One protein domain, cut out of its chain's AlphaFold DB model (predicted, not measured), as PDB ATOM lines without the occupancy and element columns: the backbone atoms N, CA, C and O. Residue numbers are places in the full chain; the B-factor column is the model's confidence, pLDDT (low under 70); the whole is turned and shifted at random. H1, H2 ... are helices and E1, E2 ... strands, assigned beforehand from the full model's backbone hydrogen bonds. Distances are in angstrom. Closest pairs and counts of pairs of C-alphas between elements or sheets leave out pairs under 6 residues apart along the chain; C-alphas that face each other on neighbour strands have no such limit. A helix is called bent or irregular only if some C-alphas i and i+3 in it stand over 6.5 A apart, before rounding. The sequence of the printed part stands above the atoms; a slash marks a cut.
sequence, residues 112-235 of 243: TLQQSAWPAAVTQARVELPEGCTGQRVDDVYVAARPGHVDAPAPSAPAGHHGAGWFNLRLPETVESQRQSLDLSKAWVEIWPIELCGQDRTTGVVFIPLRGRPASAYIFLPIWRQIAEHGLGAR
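What this domain is: This is residues 112 to 235 of the 243 residues of an uncharacterized protein of Phenylobacterium sp (UniProt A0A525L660). A twisted antiparallel sheet, E2, E3, E5 and E6, has the helix H1 slanting over one face, while the long link of residues 146 to 172 loops out on the side away from H1. At one end of the sheet E3 runs on into E4, which pairs with E1 as a small two-stranded arm, and the short helix H3 grazes the sheet with its first residues. The printed part has 124 residues, with three named helices and six named strands in the order H1, E1, E2, H2, E3, E4, E5, E6, H3; the larger sheet has the order E2, E3, E5, E6. The class is mixed, helices and strands, with under half of the residues in named elements. The whole is compact, with a radius of gyration of the C-alphas of 14.9 A and spans of 41 by 31 by 25 A.

Where its parts are: H1, residues 112 to 125, begins with C-alpha 112 at (87.606, 100.346, 54.603) and is 20.1 A long; it is only just irregular, with C-alphas 116 and 119 6.7 A apart. E1, residues 136 to 138, is 6.9 A long, and E2, residues 142 to 145, is 9.1 A long. H2, residues 173 to 176, is 4.8 A long. E3, residues 188 to 192, is 13.1 A long, and E4, residues 194 to 196, is 6.5 A long. E5, residues 203 to 209, is the longest strand, 19.1 A from C-alpha 203 at (99.867, 112.702, 61.124). E6, residues 216 to 221, is 15.9 A long. H3, residues 223 to 230, is 10.4 A long and ends with C-alpha 230 at (112.790, 119.534, 65.900).

How they stand to each other: The larger sheet has edge strands E2 and E6, and is only just strongly twisted, with C-alphas up to 4.2 A off its best plane. E2 and E3 are antiparallel, with N 144 and O 189 2.8 A apart, within hydrogen-bond range. E3 and E5 are antiparallel, with N 190 and O 205 2.9 A apart. E5 and E6 form a hairpin, with N 206 and O 219 2.9 A apart. E3 runs on into E4 across one residue, at 34 degrees. E4 and E1 are antiparallel at 165 degrees, with N 137 and O 195 2.9 A apart. H1 is on the larger sheet, making two layers, a helix on one face of a sheet, at a height over the sheet of 8.5 A. It lies over E5 and, only just, over E6, on which 3 of its C-alphas fall; on the local plane it stands at 36 degrees to E5, slantwise to the strands. The closest C-alphas of H1 and E6 are those of Ala 121 and Phe 220, 6.5 A apart. H3 only grazes the sheet with its residues 223 to 225; its closest C-alphas to E5 are those of Ile 223 and Thr 203, 5.3 A apart. H2 is only just not on the sheet, with 4 pairs of C-alphas within 10 A. H1 and H3 are only just apart, at 8.5 A. In H3 every O i to N i+4 pair is within hydrogen-bond range, in H1 8 of 10 are, and H2 is too short for such a pair.

The domain as a whole: The C-alphas farthest apart are those of Gly 132 and Ala 157, 43.5 A. The printed part has no cut. The links E2 to H2, of 27 residues, and H2 to E3, of 11, are long. Within the first, residues 150 to 151 pair with residues 167 to 168, parallel. The mean pLDDT of the printed part is 91.8, and no printed residue is under 70.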
ATOM      1  N   THR A 112      88.337 100.472  53.339       82.25
ATOM      2  CA  THR A 112      87.606 100.346  54.603       82.25
ATOM      3  C   THR A 112      88.462 100.868  55.757       82.25
ATOM      4  O   THR A 112      88.004 101.665  56.583       82.25
ATOM      5  N   LEU A 113      89.745 100.495  55.783       88.50
ATOM      6  CA  LEU A 113      90.702 101.016  56.754       88.50
ATOM      7  C   LEU A 113      90.853 102.536  56.616       88.50
ATOM      8  O   LEU A 113      90.763 103.239  57.618       88.50
ATOM      9  N   GLN A 114      90.992 103.063  55.398       90.19
ATOM     10  CA  GLN A 114      91.087 104.507  55.172       90.19
ATOM     11  C   GLN A 114      89.817 105.249  55.602       90.19
ATOM     12  O   GLN A 114      89.915 106.240  56.316       90.19
ATOM     13  N   GLN A 115      88.626 104.765  55.247       86.25
ATOM     14  CA  GLN A 115      87.350 105.375  55.638       86.25
ATOM     15  C   GLN A 115      87.160 105.414  57.156       86.25
ATOM     16  O   GLN A 115      86.591 106.371  57.678       86.25
ATOM     17  N   SER A 116      87.651 104.398  57.872       88.81
ATOM     18  CA  SER A 116      87.584 104.367  59.336       88.81
ATOM     19  C   SER A 116      88.657 105.239  60.004       88.81
ATOM     20  O   SER A 116      88.361 105.949  60.964       88.81
ATOM     21  N   ALA A 117      89.889 105.230  59.495       92.75
ATOM     22  CA  ALA A 117      91.009 105.945  60.101       92.75
ATOM     23  C   ALA A 117      91.062 107.432  59.709       92.75
ATOM     24  O   ALA A 117      91.516 108.251  60.508       92.75
ATOM     25  N   TRP A 118      90.567 107.811  58.526       91.50
ATOM     26  CA  TRP A 118      90.618 109.185  58.016       91.50
ATOM     27  C   TRP A 118      89.906 110.211  58.908       91.50
ATOM     28  O   TRP A 118      90.561 111.165  59.337       91.50
ATOM     29  N   PRO A 119      88.622 110.035  59.285       91.50
ATOM     30  CA  PRO A 119      87.944 110.995  60.156       91.50
ATOM     31  C   PRO A 119      88.626 111.137  61.523       91.50
ATOM     32  O   PRO A 119      88.695 112.237  62.075       91.50
ATOM     33  N   ALA A 120      89.167 110.039  62.059       92.31
ATOM     34  CA  ALA A 120      89.886 110.035  63.328       92.31
ATOM     35  C   ALA A 120      91.241 110.759  63.228       92.31
ATOM     36  O   ALA A 120      91.552 111.577  64.094       92.31
ATOM     37  N   ALA A 121      92.000 110.551  62.146       94.12
ATOM     38  CA  ALA A 121      93.237 111.285  61.888       94.12
ATOM     39  C   ALA A 121      92.985 112.786  61.727       94.12
ATOM     40  O   ALA A 121      93.688 113.586  62.334       94.12
ATOM     41  N   VAL A 122      91.954 113.181  60.970       92.06
ATOM     42  CA  VAL A 122      91.579 114.596  60.814       92.06
ATOM     43  C   VAL A 122      91.153 115.200  62.150       92.06
ATOM     44  O   VAL A 122      91.548 116.319  62.466       92.06
ATOM     45  N   THR A 123      90.386 114.470  62.962       92.19
ATOM     46  CA  THR A 123      89.994 114.927  64.306       92.19
ATOM     47  C   THR A 123      91.225 115.170  65.178       92.19
ATOM     48  O   THR A 123      91.341 116.227  65.796       92.19
ATOM     49  N   GLN A 124      92.185 114.243  65.166       91.75
ATOM     50  CA  GLN A 124      93.448 114.390  65.889       91.75
ATOM     51  C   GLN A 124      94.298 115.553  65.350       91.75
ATOM     52  O   GLN A 124      94.900 116.295  66.123       91.75
ATOM     53  N   ALA A 125      94.339 115.735  64.031       93.06
ATOM     54  CA  ALA A 125      95.059 116.815  63.360       93.06
ATOM     55  C   ALA A 125      94.460 118.203  63.659       93.06
ATOM     56  O   ALA A 125      95.182 119.199  63.638       93.06
ATOM     57  N   ARG A 126      93.160 118.272  63.975       93.44
ATOM     58  CA  ARG A 126      92.458 119.505  64.368       93.44
ATOM     59  C   ARG A 126      92.682 119.916  65.819       93.44
ATOM     60  O   ARG A 126      92.318 121.033  66.185       93.44
ATOM     61  N   VAL A 127      93.270 119.052  66.644       91.25
ATOM     62  CA  VAL A 127      93.599 119.391  68.033       91.25
ATOM     63  C   VAL A 127      94.493 120.634  68.053       91.25
ATOM     64  O   VAL A 127      95.468 120.716  67.307       91.25
ATOM     65  N   GLU A 128      94.156 121.592  68.920       88.25
ATOM     66  CA  GLU A 128      94.853 122.882  69.075       88.25
ATOM     67  C   GLU A 128      94.738 123.839  67.872       88.25
ATOM     68  O   GLU A 128      95.449 124.843  67.824       88.25
ATOM     69  N   LEU A 129      93.844 123.579  66.909       90.19
ATOM     70  CA  LEU A 129      93.473 124.583  65.907       90.19
ATOM     71  C   LEU A 129      92.357 125.504  66.422       90.19
ATOM     72  O   LEU A 129      91.502 125.060  67.193       90.19
ATOM     73  N   PRO A 130      92.322 126.773  65.973       88.50
ATOM     74  CA  PRO A 130      91.211 127.671  66.259       88.50
ATOM     75  C   PRO A 130      89.867 127.120  65.769       88.50
ATOM     76  O   PRO A 130      89.785 126.467  64.721       88.50
ATOM     77  N   GLU A 131      88.795 127.442  66.495       86.50
ATOM     78  CA  GLU A 131      87.430 127.186  66.033       86.50
ATOM     79  C   GLU A 131      87.158 127.907  64.703       86.50
ATOM     80  O   GLU A 131      87.670 128.996  64.445       86.50
ATOM     81  N   GLY A 132      86.360 127.283  63.832       81.81
ATOM     82  CA  GLY A 132      86.062 127.833  62.505       81.81
ATOM     83  C   GLY A 132      87.188 127.670  61.479       81.81
ATOM     84  O   GLY A 132      87.099 128.238  60.395       81.81
ATOM     85  N   CYS A 133      88.221 126.880  61.785       82.25
ATOM     86  CA  CYS A 133      89.283 126.535  60.845       82.25
ATOM     87  C   CYS A 133      88.735 125.860  59.564       82.25
ATOM     88  O   CYS A 133      88.314 124.693  59.583       82.25
ATOM     89  N   THR A 134      88.776 126.597  58.448       76.94
ATOM     90  CA  THR A 134      88.412 126.148  57.098       76.94
ATOM     91  C   THR A 134      89.656 125.926  56.232       76.94
ATOM     92  O   THR A 134      90.678 126.590  56.388       76.94
ATOM     93  N   GLY A 135      89.575 124.969  55.309       79.88
ATOM     94  CA  GLY A 135      90.703 124.559  54.472       79.88
ATOM     95  C   GLY A 135      91.346 123.270  54.977       79.88
ATOM     96  O   GLY A 135      91.750 123.156  56.136       79.88
ATOM     97  N   GLN A 136      91.393 122.285  54.087       86.44
ATOM     98  CA  GLN A 136      91.973 120.974  54.321       86.44
ATOM     99  C   GLN A 136      92.615 120.517  53.018       86.44
ATOM    100  O   GLN A 136      91.950 120.495  51.986       86.44
ATOM    101  N   ARG A 137      93.891 120.158  53.088       89.69
ATOM    102  CA  ARG A 137      94.677 119.662  51.961       89.69
ATOM    103  C   ARG A 137      95.410 118.409  52.411       89.69
ATOM    104  O   ARG A 137      95.764 118.285  53.586       89.69
ATOM    105  N   VAL A 138      95.597 117.464  51.501       90.75
ATOM    106  CA  VAL A 138      96.324 116.223  51.786       90.75
ATOM    107  C   VAL A 138      97.279 115.967  50.641       90.75
ATOM    108  O   VAL A 138      96.842 115.833  49.501       90.75
ATOM    109  N   ASP A 139      98.569 115.919  50.948       90.81
ATOM    110  CA  ASP A 139      99.588 115.498  49.987       90.81
ATOM    111  C   ASP A 139      99.670 113.967  49.902       90.81
ATOM    112  O   ASP A 139      99.058 113.250  50.698       90.81
ATOM    113  N   ASP A 140     100.445 113.458  48.939       92.75
ATOM    114  CA  ASP A 140     100.674 112.023  48.758       92.75
ATOM    115  C   ASP A 140     101.076 111.352  50.089       92.75
ATOM    116  O   ASP A 140     102.141 111.612  50.661       92.75
ATOM    117  N   VAL A 141     100.216 110.442  50.560       94.88
ATOM    118  CA  VAL A 141     100.517 109.519  51.654       94.88
ATOM    119  C   VAL A 141     101.721 108.676  51.269       94.88
ATOM    120  O   VAL A 141     101.915 108.319  50.105       94.88
ATOM    121  N   TYR A 142     102.538 108.317  52.249       95.50
ATOM    122  CA  TYR A 142     103.612 107.364  52.028       95.50
ATOM    123  C   TYR A 142     103.784 106.425  53.215       95.50
ATOM    124  O   TYR A 142     103.481 106.754  54.362       95.50
ATOM    125  N   VAL A 143     104.319 105.242  52.936       96.75
ATOM    126  CA  VAL A 143     104.645 104.244  53.955       96.75
ATOM    127  C   VAL A 143     105.998 104.596  54.565       96.75
ATOM    128  O   VAL A 143     106.991 104.623  53.845       96.75
ATOM    129  N   ALA A 144     106.062 104.856  55.870       96.25
ATOM    130  CA  ALA A 144     107.316 105.094  56.598       96.25
ATOM    131  C   ALA A 144     107.919 103.813  57.190       96.25
ATOM    132  O   ALA A 144     109.130 103.741  57.379       96.25
ATOM    133  N   ALA A 145     107.098 102.790  57.442       96.62
ATOM    134  CA  ALA A 145     107.562 101.448  57.783       96.62
ATOM    135  C   ALA A 145     106.589 100.400  57.248       96.62
ATOM    136  O   ALA A 145     105.377 100.537  57.406       96.62
ATOM    137  N   ARG A 146     107.124  99.368  56.592       96.12
ATOM    138  CA  ARG A 146     106.349  98.269  55.995       96.12
ATOM    139  C   ARG A 146     106.048  97.174  57.034       96.12
ATOM    140  O   ARG A 146     106.699  97.154  58.080       96.12
ATOM    141  N   PRO A 147     105.110  96.247  56.746       95.81
ATOM    142  CA  PRO A 147     104.924  95.037  57.544       95.81
ATOM    143  C   PRO A 147     106.251  94.343  57.864       95.81
ATOM    144  O   PRO A 147     107.076  94.143  56.976       95.81
ATOM    145  N   GLY A 148     106.451  94.005  59.136       93.06
ATOM    146  CA  GLY A 148     107.686  93.406  59.645       93.06
ATOM    147  C   GLY A 148     108.766  94.409  60.060       93.06
ATOM    148  O   GLY A 148     109.738  93.996  60.682       93.06
ATOM    149  N   HIS A 149     108.596  95.706  59.773       95.56
ATOM    150  CA  HIS A 149     109.543  96.769  60.146       95.56
ATOM    151  C   HIS A 149     108.993  97.724  61.217       95.56
ATOM    152  O   HIS A 149     109.453  98.861  61.359       95.56
ATOM    153  N   VAL A 150     107.983  97.280  61.965       94.88
ATOM    154  CA  VAL A 150     107.442  98.002  63.118       94.88
ATOM    155  C   VAL A 150     107.791  97.230  64.379       94.88
ATOM    156  O   VAL A 150     107.234  96.166  64.649       94.88
ATOM    157  N   ASP A 151     108.689  97.800  65.170       92.56
ATOM    158  CA  ASP A 151     109.078  97.252  66.458       92.56
ATOM    159  C   ASP A 151     108.264  97.913  67.560       92.56
ATOM    160  O   ASP A 151     108.328  99.123  67.773       92.56
ATOM    161  N   ALA A 152     107.521  97.103  68.307       92.25
ATOM    162  CA  ALA A 152     106.794  97.557  69.484       92.25
ATOM    163  C   ALA A 152     107.296  96.834  70.741       92.25
ATOM    164  O   ALA A 152     106.603  95.939  71.241       92.25
ATOM    165  N   PRO A 153     108.502  97.155  71.249       90.62
ATOM    166  CA  PRO A 153     109.060  96.490  72.421       90.62
ATOM    167  C   PRO A 153     108.163  96.678  73.652       90.62
ATOM    168  O   PRO A 153     107.523  97.721  73.817       90.62
ATOM    169  N   ALA A 154     108.137  95.671  74.532       86.56
ATOM    170  CA  ALA A 154     107.456  95.763  75.826       86.56
ATOM    171  C   ALA A 154     107.954  96.996  76.615       86.56
ATOM    172  O   ALA A 154     109.109  97.386  76.426       86.56
ATOM    173  N   PRO A 155     107.150  97.604  77.509       85.44
ATOM    174  CA  PRO A 155     107.469  98.894  78.134       85.44
ATOM    175  C   PRO A 155     108.867  98.994  78.765       85.44
ATOM    176  O   PRO A 155     109.512 100.033  78.662       85.44
ATOM    177  N   SER A 156     109.363  97.906  79.360       85.25
ATOM    178  CA  SER A 156     110.688  97.828  79.993       85.25
ATOM    179  C   SER A 156     111.815  97.335  79.077       85.25
ATOM    180  O   SER A 156     112.982  97.393  79.461       85.25
ATOM    181  N   ALA A 157     111.498  96.839  77.881       86.69
ATOM    182  CA  ALA A 157     112.499  96.395  76.920       86.69
ATOM    183  C   ALA A 157     113.176  97.607  76.248       86.69
ATOM    184  O   ALA A 157     112.528  98.648  76.080       86.69
ATOM    185  N   PRO A 158     114.458  97.498  75.850       84.69
ATOM    186  CA  PRO A 158     115.141  98.550  75.099       84.69
ATOM    187  C   PRO A 158     114.426  98.853  73.773       84.69
ATOM    188  O   PRO A 158     113.602  98.067  73.301       84.69
ATOM    189  N   ALA A 159     114.726 100.016  73.186       80.81
ATOM    190  CA  ALA A 159     114.277 100.327  71.831       80.81
ATOM    191  C   ALA A 159     114.800  99.268  70.840       80.81
ATOM    192  O   ALA A 159     115.872  98.697  71.051       80.81
ATOM    193  N   GLY A 160     113.999  98.973  69.817       78.38
ATOM    194  CA  GLY A 160     114.300  97.982  68.791       78.38
ATOM    195  C   GLY A 160     115.212  98.533  67.697       78.38
ATOM    196  O   GLY A 160     116.109  99.339  67.941       78.38
ATOM    197  N   HIS A 161     115.002  98.073  66.467       79.69
ATOM    198  CA  HIS A 161     115.839  98.412  65.323       79.69
ATOM    199  C   HIS A 161     115.696  99.881  64.934       79.69
ATOM    200  O   HIS A 161     114.597 100.427  64.880       79.69
ATOM    201  N   HIS A 162     116.811 100.523  64.600       75.00
ATOM    202  CA  HIS A 162     116.834 101.902  64.125       75.00
ATOM    203  C   HIS A 162     117.311 101.950  62.674       75.00
ATOM    204  O   HIS A 162     118.286 101.292  62.314       75.00
ATOM    205  N   GLY A 163     116.646 102.751  61.844       80.06
ATOM    206  CA  GLY A 163     117.029 102.951  60.450       80.06
ATOM    207  C   GLY A 163     115.879 103.479  59.601       80.06
ATOM    208  O   GLY A 163     114.725 103.481  60.026       80.06
ATOM    209  N   ALA A 164     116.192 103.926  58.385       82.25
ATOM    210  CA  ALA A 164     115.168 104.294  57.414       82.25
ATOM    211  C   ALA A 164     114.277 103.079  57.102       82.25
ATOM    212  O   ALA A 164     114.777 101.973  56.897       82.25
ATOM    213  N   GLY A 165     112.960 103.283  57.075       89.25
ATOM    214  CA  GLY A 165     111.994 102.207  56.849       89.25
ATOM    215  C   GLY A 165     111.660 101.358  58.080       89.25
ATOM    216  O   GLY A 165     110.799 100.488  57.959       89.25
ATOM    217  N   TRP A 166     112.305 101.605  59.228       93.12
ATOM    218  CA  TRP A 166     112.000 100.980  60.517       93.12
ATOM    219  C   TRP A 166     111.336 101.977  61.457       93.12
ATOM    220  O   TRP A 166     111.713 103.149  61.510       93.12
ATOM    221  N   PHE A 167     110.364 101.502  62.230       93.06
ATOM    222  CA  PHE A 167     109.642 102.338  63.177       93.06
ATOM    223  C   PHE A 167     109.579 101.691  64.558       93.06
ATOM    224  O   PHE A 167     109.021 100.609  64.716       93.06
ATOM    225  N   ASN A 168     110.118 102.381  65.565       91.62
ATOM    226  CA  ASN A 168     109.981 101.983  66.963       91.62
ATOM    227  C   ASN A 168     108.763 102.659  67.576       91.62
ATOM    228  O   ASN A 168     108.679 103.886  67.619       91.62
ATOM    229  N   LEU A 169     107.854 101.858  68.109       90.56
ATOM    230  CA  LEU A 169     106.609 102.317  68.686       90.56
ATOM    231  C   LEU A 169     106.484 101.857  70.134       90.56
ATOM    232  O   LEU A 169     106.522 100.670  70.442       90.56
ATOM    233  N   ARG A 170     106.240 102.800  71.041       90.75
ATOM    234  CA  ARG A 170     105.681 102.465  72.353       90.75
ATOM    235  C   ARG A 170     104.168 102.450  72.225       90.75
ATOM    236  O   ARG A 170     103.579 103.469  71.873       90.75
ATOM    237  N   LEU A 171     103.552 101.291  72.459       92.56
ATOM    238  CA  LEU A 171     102.097 101.203  72.425       92.56
ATOM    239  C   LEU A 171     101.527 102.016  73.596       92.56
ATOM    240  O   LEU A 171     102.023 101.888  74.720       92.56
ATOM    241  N   PRO A 172     100.490 102.837  73.365       92.19
ATOM    242  CA  PRO A 172      99.719 103.432  74.447       92.19
ATOM    243  C   PRO A 172      99.163 102.342  75.366       92.19
ATOM    244  O   PRO A 172      98.808 101.268  74.884       92.19
ATOM    245  N   GLU A 173      99.020 102.621  76.664       91.75
ATOM    246  CA  GLU A 173      98.551 101.647  77.669       91.75
ATOM    247  C   GLU A 173      97.247 100.937  77.258       91.75
ATOM    248  O   GLU A 173      97.108  99.720  77.403       91.75
ATOM    249  N   THR A 174      96.317 101.680  76.653       89.69
ATOM    250  CA  THR A 174      95.041 101.152  76.152       89.69
ATOM    251  C   THR A 174      95.228 100.063  75.096       89.69
ATOM    252  O   THR A 174      94.523  99.055  75.126       89.69
ATOM    253  N   VAL A 175      96.204 100.220  74.200       92.62
ATOM    254  CA  VAL A 175      96.543  99.247  73.151       92.62
ATOM    255  C   VAL A 175      97.463  98.152  73.694       92.62
ATOM    256  O   VAL A 175      97.307  96.983  73.346       92.62
ATOM    257  N   GLU A 176      98.380  98.504  74.597       94.00
ATOM    258  CA  GLU A 176      99.299  97.580  75.271       94.00
ATOM    259  C   GLU A 176      98.537  96.491  76.037       94.00
ATOM    260  O   GLU A 176      98.891  95.314  75.947       94.00
ATOM    261  N   SER A 177      97.432  96.845  76.706       92.81
ATOM    262  CA  SER A 177      96.561  95.883  77.403       92.81
ATOM    263  C   SER A 177      95.995  94.793  76.479       92.81
ATOM    264  O   SER A 177      95.665  93.694  76.923       92.81
ATOM    265  N   GLN A 178      95.930  95.074  75.174       93.69
ATOM    266  CA  GLN A 178      95.429  94.174  74.142       93.69
ATOM    267  C   GLN A 178      96.550  93.502  73.345       93.69
ATOM    268  O   GLN A 178      96.255  92.782  72.399       93.69
ATOM    269  N   ARG A 179      97.829  93.673  73.710       94.50
ATOM    270  CA  ARG A 179      98.994  93.216  72.926       94.50
ATOM    271  C   ARG A 179      98.885  91.784  72.393       94.50
ATOM    272  O   ARG A 179      99.306  91.521  71.270       94.50
ATOM    273  N   GLN A 180      98.321  90.856  73.167       94.25
ATOM    274  CA  GLN A 180      98.165  89.455  72.753       94.25
ATOM    275  C   GLN A 180      97.198  89.264  71.570       94.25
ATOM    276  O   GLN A 180      97.342  88.298  70.821       94.25
ATOM    277  N   SER A 181      96.240  90.171  71.369       96.00
ATOM    278  CA  SER A 181      95.317  90.151  70.229       96.00
ATOM    279  C   SER A 181      95.904  90.805  68.972       96.00
ATOM    280  O   SER A 181      95.329  90.661  67.895       96.00
ATOM    281  N   LEU A 182      97.052  91.480  69.082       96.12
ATOM    282  CA  LEU A 182      97.693  92.217  67.995       96.12
ATOM    283  C   LEU A 182      98.685  91.338  67.215       96.12
ATOM    284  O   LEU A 182      99.467  90.568  67.787       96.12
ATOM    285  N   ASP A 183      98.696  91.483  65.893       96.44
ATOM    286  CA  ASP A 183      99.692  90.903  64.989       96.44
ATOM    287  C   ASP A 183     100.731  91.966  64.596       96.44
ATOM    288  O   ASP A 183     100.735  92.499  63.487       96.44
ATOM    289  N   LEU A 184     101.627  92.283  65.538       94.00
ATOM    290  CA  LEU A 184     102.682  93.290  65.357       94.00
ATOM    291  C   LEU A 184     103.632  92.970  64.192       94.00
ATOM    292  O   LEU A 184     104.167  93.887  63.582       94.00
ATOM    293  N   SER A 185     103.787  91.692  63.827       94.38
ATOM    294  CA  SER A 185     104.604  91.288  62.671       94.38
ATOM    295  C   SER A 185     104.057  91.808  61.340       94.38
ATOM    296  O   SER A 185     104.788  91.896  60.359       94.38
ATOM    297  N   LYS A 186     102.773  92.179  61.308       95.81
ATOM    298  CA  LYS A 186     102.099  92.743  60.140       95.81
ATOM    299  C   LYS A 186     101.776  94.222  60.294       95.81
ATOM    300  O   LYS A 186     101.092  94.762  59.432       95.81
ATOM    301  N   ALA A 187     102.218  94.865  61.373       96.81
ATOM    302  CA  ALA A 187     101.982  96.285  61.574       96.81
ATOM    303  C   ALA A 187     102.783  97.123  60.571       96.81
ATOM    304  O   ALA A 187     103.893  96.751  60.190       96.81
ATOM    305  N   TRP A 188     102.229  98.258  60.160       97.62
ATOM    306  CA  TRP A 188     102.895  99.214  59.274       97.62
ATOM    307  C   TRP A 188     102.582 100.648  59.700       97.62
ATOM    308  O   TRP A 188     101.661 100.892  60.482       97.62
ATOM    309  N   VAL A 189     103.365 101.598  59.191       97.75
ATOM    310  CA  VAL A 189     103.191 103.027  59.465       97.75
ATOM    311  C   VAL A 189     103.039 103.782  58.161       97.75
ATOM    312  O   VAL A 189     103.906 103.710  57.290       97.75
ATOM    313  N   GLU A 190     101.960 104.546  58.059       97.62
ATOM    314  CA  GLU A 190     101.742 105.525  57.000       97.62
ATOM    315  C   GLU A 190     101.912 106.932  57.559       97.62
ATOM    316  O   GLU A 190     101.560 107.204  58.704       97.62
ATOM    317  N   ILE A 191     102.455 107.836  56.752       97.56
ATOM    318  CA  ILE A 191     102.505 109.261  57.054       97.56
ATOM    319  C   ILE A 191     101.522 109.955  56.134       97.56
ATOM    320  O   ILE A 191     101.607 109.826  54.914       97.56
ATOM    321  N   TRP A 192     100.578 110.663  56.742       96.62
ATOM    322  CA  TRP A 192      99.543 111.427  56.068       96.62
ATOM    323  C   TRP A 192      99.905 112.906  56.210       96.62
ATOM    324  O   TRP A 192      99.734 113.464  57.302       96.62
ATOM    325  N   PRO A 193     100.462 113.546  55.165       95.38
ATOM    326  CA  PRO A 193     100.803 114.960  55.207       95.38
ATOM    327  C   PRO A 193      99.520 115.773  55.021       95.38
ATOM    328  O   PRO A 193      99.085 116.075  53.912       95.38
ATOM    329  N   ILE A 194      98.869 116.039  56.150       94.62
ATOM    330  CA  ILE A 194      97.628 116.800  56.236       94.62
ATOM    331  C   ILE A 194      98.004 118.253  56.493       94.62
ATOM    332  O   ILE A 194      98.764 118.543  57.414       94.62
ATOM    333  N   GLU A 195      97.421 119.170  55.738       93.69
ATOM    334  CA  GLU A 195      97.463 120.596  56.024       93.69
ATOM    335  C   GLU A 195      96.055 121.063  56.396       93.69
ATOM    336  O   GLU A 195      95.077 120.781  55.697       93.69
ATOM    337  N   LEU A 196      95.946 121.768  57.520       93.00
ATOM    338  CA  LEU A 196      94.696 122.350  57.998       93.00
ATOM    339  C   LEU A 196      94.934 123.819  58.309       93.00
ATOM    340  O   LEU A 196      95.836 124.149  59.078       93.00
ATOM    341  N   CYS A 197      94.125 124.703  57.726       90.44
ATOM    342  CA  CYS A 197      94.273 126.152  57.900       90.44
ATOM    343  C   CYS A 197      95.681 126.685  57.598       90.44
ATOM    344  O   CYS A 197      96.203 127.524  58.333       90.44
ATOM    345  N   GLY A 198      96.317 126.169  56.540       90.31
ATOM    346  CA  GLY A 198      97.678 126.548  56.156       90.31
ATOM    347  C   GLY A 198      98.763 126.084  57.133       90.31
ATOM    348  O   GLY A 198      99.905 126.523  57.024       90.31
ATOM    349  N   GLN A 199      98.428 125.234  58.108       93.19
ATOM    350  CA  GLN A 199      99.378 124.669  59.061       93.19
ATOM    351  C   GLN A 199      99.648 123.206  58.734       93.19
ATOM    352  O   GLN A 199      98.717 122.438  58.486       93.19
ATOM    353  N   ASP A 200     100.920 122.817  58.811       94.12
ATOM    354  CA  ASP A 200     101.319 121.416  58.758       94.12
ATOM    355  C   ASP A 200     100.730 120.671  59.963       94.12
ATOM    356  O   ASP A 200     101.018 120.976  61.123       94.12
ATOM    357  N   ARG A 201      99.875 119.694  59.672       96.44
ATOM    358  CA  ARG A 201      99.253 118.773  60.622       96.44
ATOM    359  C   ARG A 201      99.535 117.324  60.235       96.44
ATOM    360  O   ARG A 201      98.726 116.430  60.510       96.44
ATOM    361  N   THR A 202     100.708 117.088  59.642       97.12
ATOM    362  CA  THR A 202     101.217 115.761  59.295       97.12
ATOM    363  C   THR A 202     100.993 114.794  60.451       97.12
ATOM    364  O   THR A 202     101.438 115.013  61.582       97.12
ATOM    365  N   THR A 203     100.274 113.717  60.156       97.50
ATOM    366  CA  THR A 203      99.867 112.702  61.124       97.50
ATOM    367  C   THR A 203     100.407 111.357  60.668       97.50
ATOM    368  O   THR A 203     100.203 110.949  59.530       97.50
ATOM    369  N   GLY A 204     101.120 110.666  61.551       97.25
ATOM    370  CA  GLY A 204     101.477 109.270  61.337       97.25
ATOM    371  C   GLY A 204     100.325 108.380  61.778       97.25
ATOM    372  O   GLY A 204      99.728 108.623  62.825       97.25
ATOM    373  N   VAL A 205     100.013 107.349  61.007       97.88
ATOM    374  CA  VAL A 205      99.009 106.345  61.354       97.88
ATOM    375  C   VAL A 205      99.692 104.992  61.390       97.88
ATOM    376  O   VAL A 205     100.180 104.495  60.375       97.88
ATOM    377  N   VAL A 206      99.750 104.401  62.579       97.56
ATOM    378  CA  VAL A 206     100.197 103.021  62.751       97.56
ATOM    379  C   VAL A 206      98.983 102.124  62.629       97.56
ATOM    380  O   VAL A 206      98.053 102.231  63.428       97.56
ATOM    381  N   PHE A 207      99.020 101.215  61.670       97.31
ATOM    382  CA  PHE A 207      98.025 100.171  61.503       97.31
ATOM    383  C   PHE A 207      98.558  98.870  62.091       97.31
ATOM    384  O   PHE A 207      99.657  98.433  61.748       97.31
ATOM    385  N   ILE A 208      97.787  98.245  62.980       96.88
ATOM    386  CA  ILE A 208      98.168  96.998  63.647       96.88
ATOM    387  C   ILE A 208      97.043  95.974  63.464       96.88
ATOM    388  O   ILE A 208      96.023  96.070  64.152       96.88
ATOM    389  N   PRO A 209      97.197  94.985  62.568       96.06
ATOM    390  CA  PRO A 209      96.189  93.951  62.372       96.06
ATOM    391  C   PRO A 209      95.872  93.179  63.654       96.06
ATOM    392  O   PRO A 209      96.755  92.892  64.464       96.06
ATOM    393  N   LEU A 210      94.609  92.793  63.819       95.38
ATOM    394  CA  LEU A 210      94.173  91.897  64.883       95.38
ATOM    395  C   LEU A 210      94.357  90.436  64.451       95.38
ATOM    396  O   LEU A 210      94.007  90.037  63.338       95.38
ATOM    397  N   ARG A 211      94.874  89.595  65.349       95.94
ATOM    398  CA  ARG A 211      95.062  88.162  65.094       95.94
ATOM    399  C   ARG A 211      93.716  87.491  64.830       95.94
ATOM    400  O   ARG A 211      92.797  87.568  65.643       95.94
ATOM    401  N   GLY A 212      93.622  86.796  63.696       90.69
ATOM    402  CA  GLY A 212      92.448  86.001  63.329       90.69
ATOM    403  C   GLY A 212      91.186  86.812  63.025       90.69
ATOM    404  O   GLY A 212      90.104  86.230  62.995       90.69
ATOM    405  N   ARG A 213      91.288  88.134  62.819       88.25
ATOM    406  CA  ARG A 213      90.148  89.000  62.491       88.25
ATOM    407  C   ARG A 213      90.486  89.923  61.315       88.25
ATOM    408  O   ARG A 213      91.616  90.396  61.240       88.25
ATOM    409  N   PRO A 214      89.526  90.231  60.427       84.25
ATOM    410  CA  PRO A 214      89.705  91.198  59.343       84.25
ATOM    411  C   PRO A 214      89.552  92.637  59.869       84.25
ATOM    412  O   PRO A 214      88.702  93.393  59.416       84.25
ATOM    413  N   ALA A 215      90.322  92.997  60.894       88.31
ATOM    414  CA  ALA A 215      90.267  94.305  61.539       88.31
ATOM    415  C   ALA A 215      91.666  94.725  61.993       88.31
ATOM    416  O   ALA A 215      92.518  93.873  62.248       88.31
ATOM    417  N   SER A 216      91.888  96.031  62.120       92.69
ATOM    418  CA  SER A 216      93.142  96.598  62.622       92.69
ATOM    419  C   SER A 216      92.866  97.589  63.748       92.69
ATOM    420  O   SER A 216      91.858  98.293  63.727       92.69
ATOM    421  N   ALA A 217      93.766  97.646  64.726       93.75
ATOM    422  CA  ALA A 217      93.879  98.783  65.626       93.75
ATOM    423  C   ALA A 217      94.664  99.909  64.934       93.75
ATOM    424  O   ALA A 217      95.522  99.638  64.087       93.75
ATOM    425  N   TYR A 218      94.396 101.157  65.323       93.81
ATOM    426  CA  TYR A 218      95.093 102.333  64.803       93.81
ATOM    427  C   TYR A 218      95.682 103.157  65.942       93.81
ATOM    428  O   TYR A 218      95.033 103.353  66.970       93.81
ATOM    429  N   ILE A 219      96.894 103.671  65.744       95.75
ATOM    430  CA  ILE A 219      97.512 104.659  66.635       95.75
ATOM    431  C   ILE A 219      97.876 105.883  65.804       95.75
ATOM    432  O   ILE A 219      98.567 105.766  64.794       95.75
ATOM    433  N   PHE A 220      97.429 107.055  66.251       95.81
ATOM    434  CA  PHE A 220      97.737 108.328  65.610       95.81
ATOM    435  C   PHE A 220      98.931 108.987  66.293       95.81
ATOM    436  O   PHE A 220      98.950 109.183  67.507       95.81
ATOM    437  N   LEU A 221      99.925 109.339  65.492       95.25
ATOM    438  CA  LEU A 221     101.154 109.987  65.910       95.25
ATOM    439  C   LEU A 221     101.099 111.446  65.442       95.25
ATOM    440  O   LEU A 221     101.064 111.682  64.231       95.25
ATOM    441  N   PRO A 222     101.094 112.438  66.348       95.31
ATOM    442  CA  PRO A 222     101.065 113.849  65.972       95.31
ATOM    443  C   PRO A 222     102.453 114.304  65.488       95.31
ATOM    444  O   PRO A 222     103.147 115.052  66.175       95.31
ATOM    445  N   ILE A 223     102.881 113.827  64.313       96.06
ATOM    446  CA  ILE A 223     104.209 114.099  63.734       96.06
ATOM    447  C   ILE A 223     104.449 115.605  63.587       96.06
ATOM    448  O   ILE A 223     105.562 116.066  63.821       96.06
ATOM    449  N   TRP A 224     103.406 116.387  63.311       95.88
ATOM    450  CA  TRP A 224     103.466 117.849  63.293       95.88
ATOM    451  C   TRP A 224     104.042 118.473  64.575       95.88
ATOM    452  O   TRP A 224     104.740 119.478  64.491       95.88
ATOM    453  N   ARG A 225     103.837 117.873  65.760       95.31
ATOM    454  CA  ARG A 225     104.461 118.357  67.010       95.31
ATOM    455  C   ARG A 225     105.968 118.159  66.991       95.31
ATOM    456  O   ARG A 225     106.710 119.061  67.351       95.31
ATOM    457  N   GLN A 226     106.404 116.991  66.529       94.31
ATOM    458  CA  GLN A 226     107.823 116.671  66.392       94.31
ATOM    459  C   GLN A 226     108.484 117.567  65.337       94.31
ATOM    460  O   GLN A 226     109.593 118.044  65.549       94.31
ATOM    461  N   ILE A 227     107.788 117.860  64.234       94.31
ATOM    462  CA  ILE A 227     108.252 118.817  63.220       94.31
ATOM    463  C   ILE A 227     108.353 120.233  63.800       94.31
ATOM    464  O   ILE A 227     109.331 120.924  63.534       94.31
ATOM    465  N   ALA A 228     107.382 120.672  64.603       93.31
ATOM    466  CA  ALA A 228     107.429 121.987  65.239       93.31
ATOM    467  C   ALA A 228     108.593 122.111  66.242       93.31
ATOM    468  O   ALA A 228     109.222 123.163  66.322       93.31
ATOM    469  N   GLU A 229     108.895 121.040  66.981       95.81
ATOM    470  CA  GLU A 229     109.940 121.022  68.011       95.81
ATOM    471  C   GLU A 229     111.355 120.826  67.441       95.81
ATOM    472  O   GLU A 229     112.322 121.407  67.935       95.81
ATOM    473  N   HIS A 230     111.494 120.011  66.394       95.56
ATOM    474  CA  HIS A 230     112.790 119.534  65.900       95.56
ATOM    475  C   HIS A 230     113.030 119.824  64.404       95.56
ATOM    476  O   HIS A 230     114.071 119.460  63.854       95.56
ATOM    477  N   GLY A 231     112.091 120.495  63.734       93.88
ATOM    478  CA  GLY A 231     112.147 120.834  62.312       93.88
ATOM    479  C   GLY A 231     111.714 119.697  61.374       93.88
ATOM    480  O   GLY A 231     111.438 118.571  61.785       93.88
ATOM    481  N   LEU A 232     111.700 119.980  60.064       90.12
ATOM    482  CA  LEU A 232     111.242 119.042  59.020       90.12
ATOM    483  C   LEU A 232     112.008 117.709  58.988       90.12
ATOM    484  O   LEU A 232     111.473 116.711  58.508       90.12
ATOM    485  N   GLY A 233     113.239 117.674  59.508       90.00
ATOM    486  CA  GLY A 233     114.037 116.450  59.623       90.00
ATOM    487  C   GLY A 233     113.458 115.416  60.596       90.00
ATOM    488  O   GLY A 233     113.820 114.247  60.514       90.00
ATOM    489  N   ALA A 234     112.539 115.817  61.480       91.25
ATOM    490  CA  ALA A 234     111.837 114.910  62.388       91.25
ATOM    491  C   ALA A 234     110.722 114.107  61.706       91.25
ATOM    492  O   ALA A 234     110.214 113.136  62.271       91.25
ATOM    493  N   ARG A 235     110.324 114.497  60.489       92.94
ATOM    494  CA  ARG A 235     109.342 113.750  59.709       92.94
ATOM    495  C   ARG A 235     109.953 112.409  59.268       92.94
ATOM    496  O   ARG A 235     110.989 112.426  58.601       92.94
TER     497      ARG A 235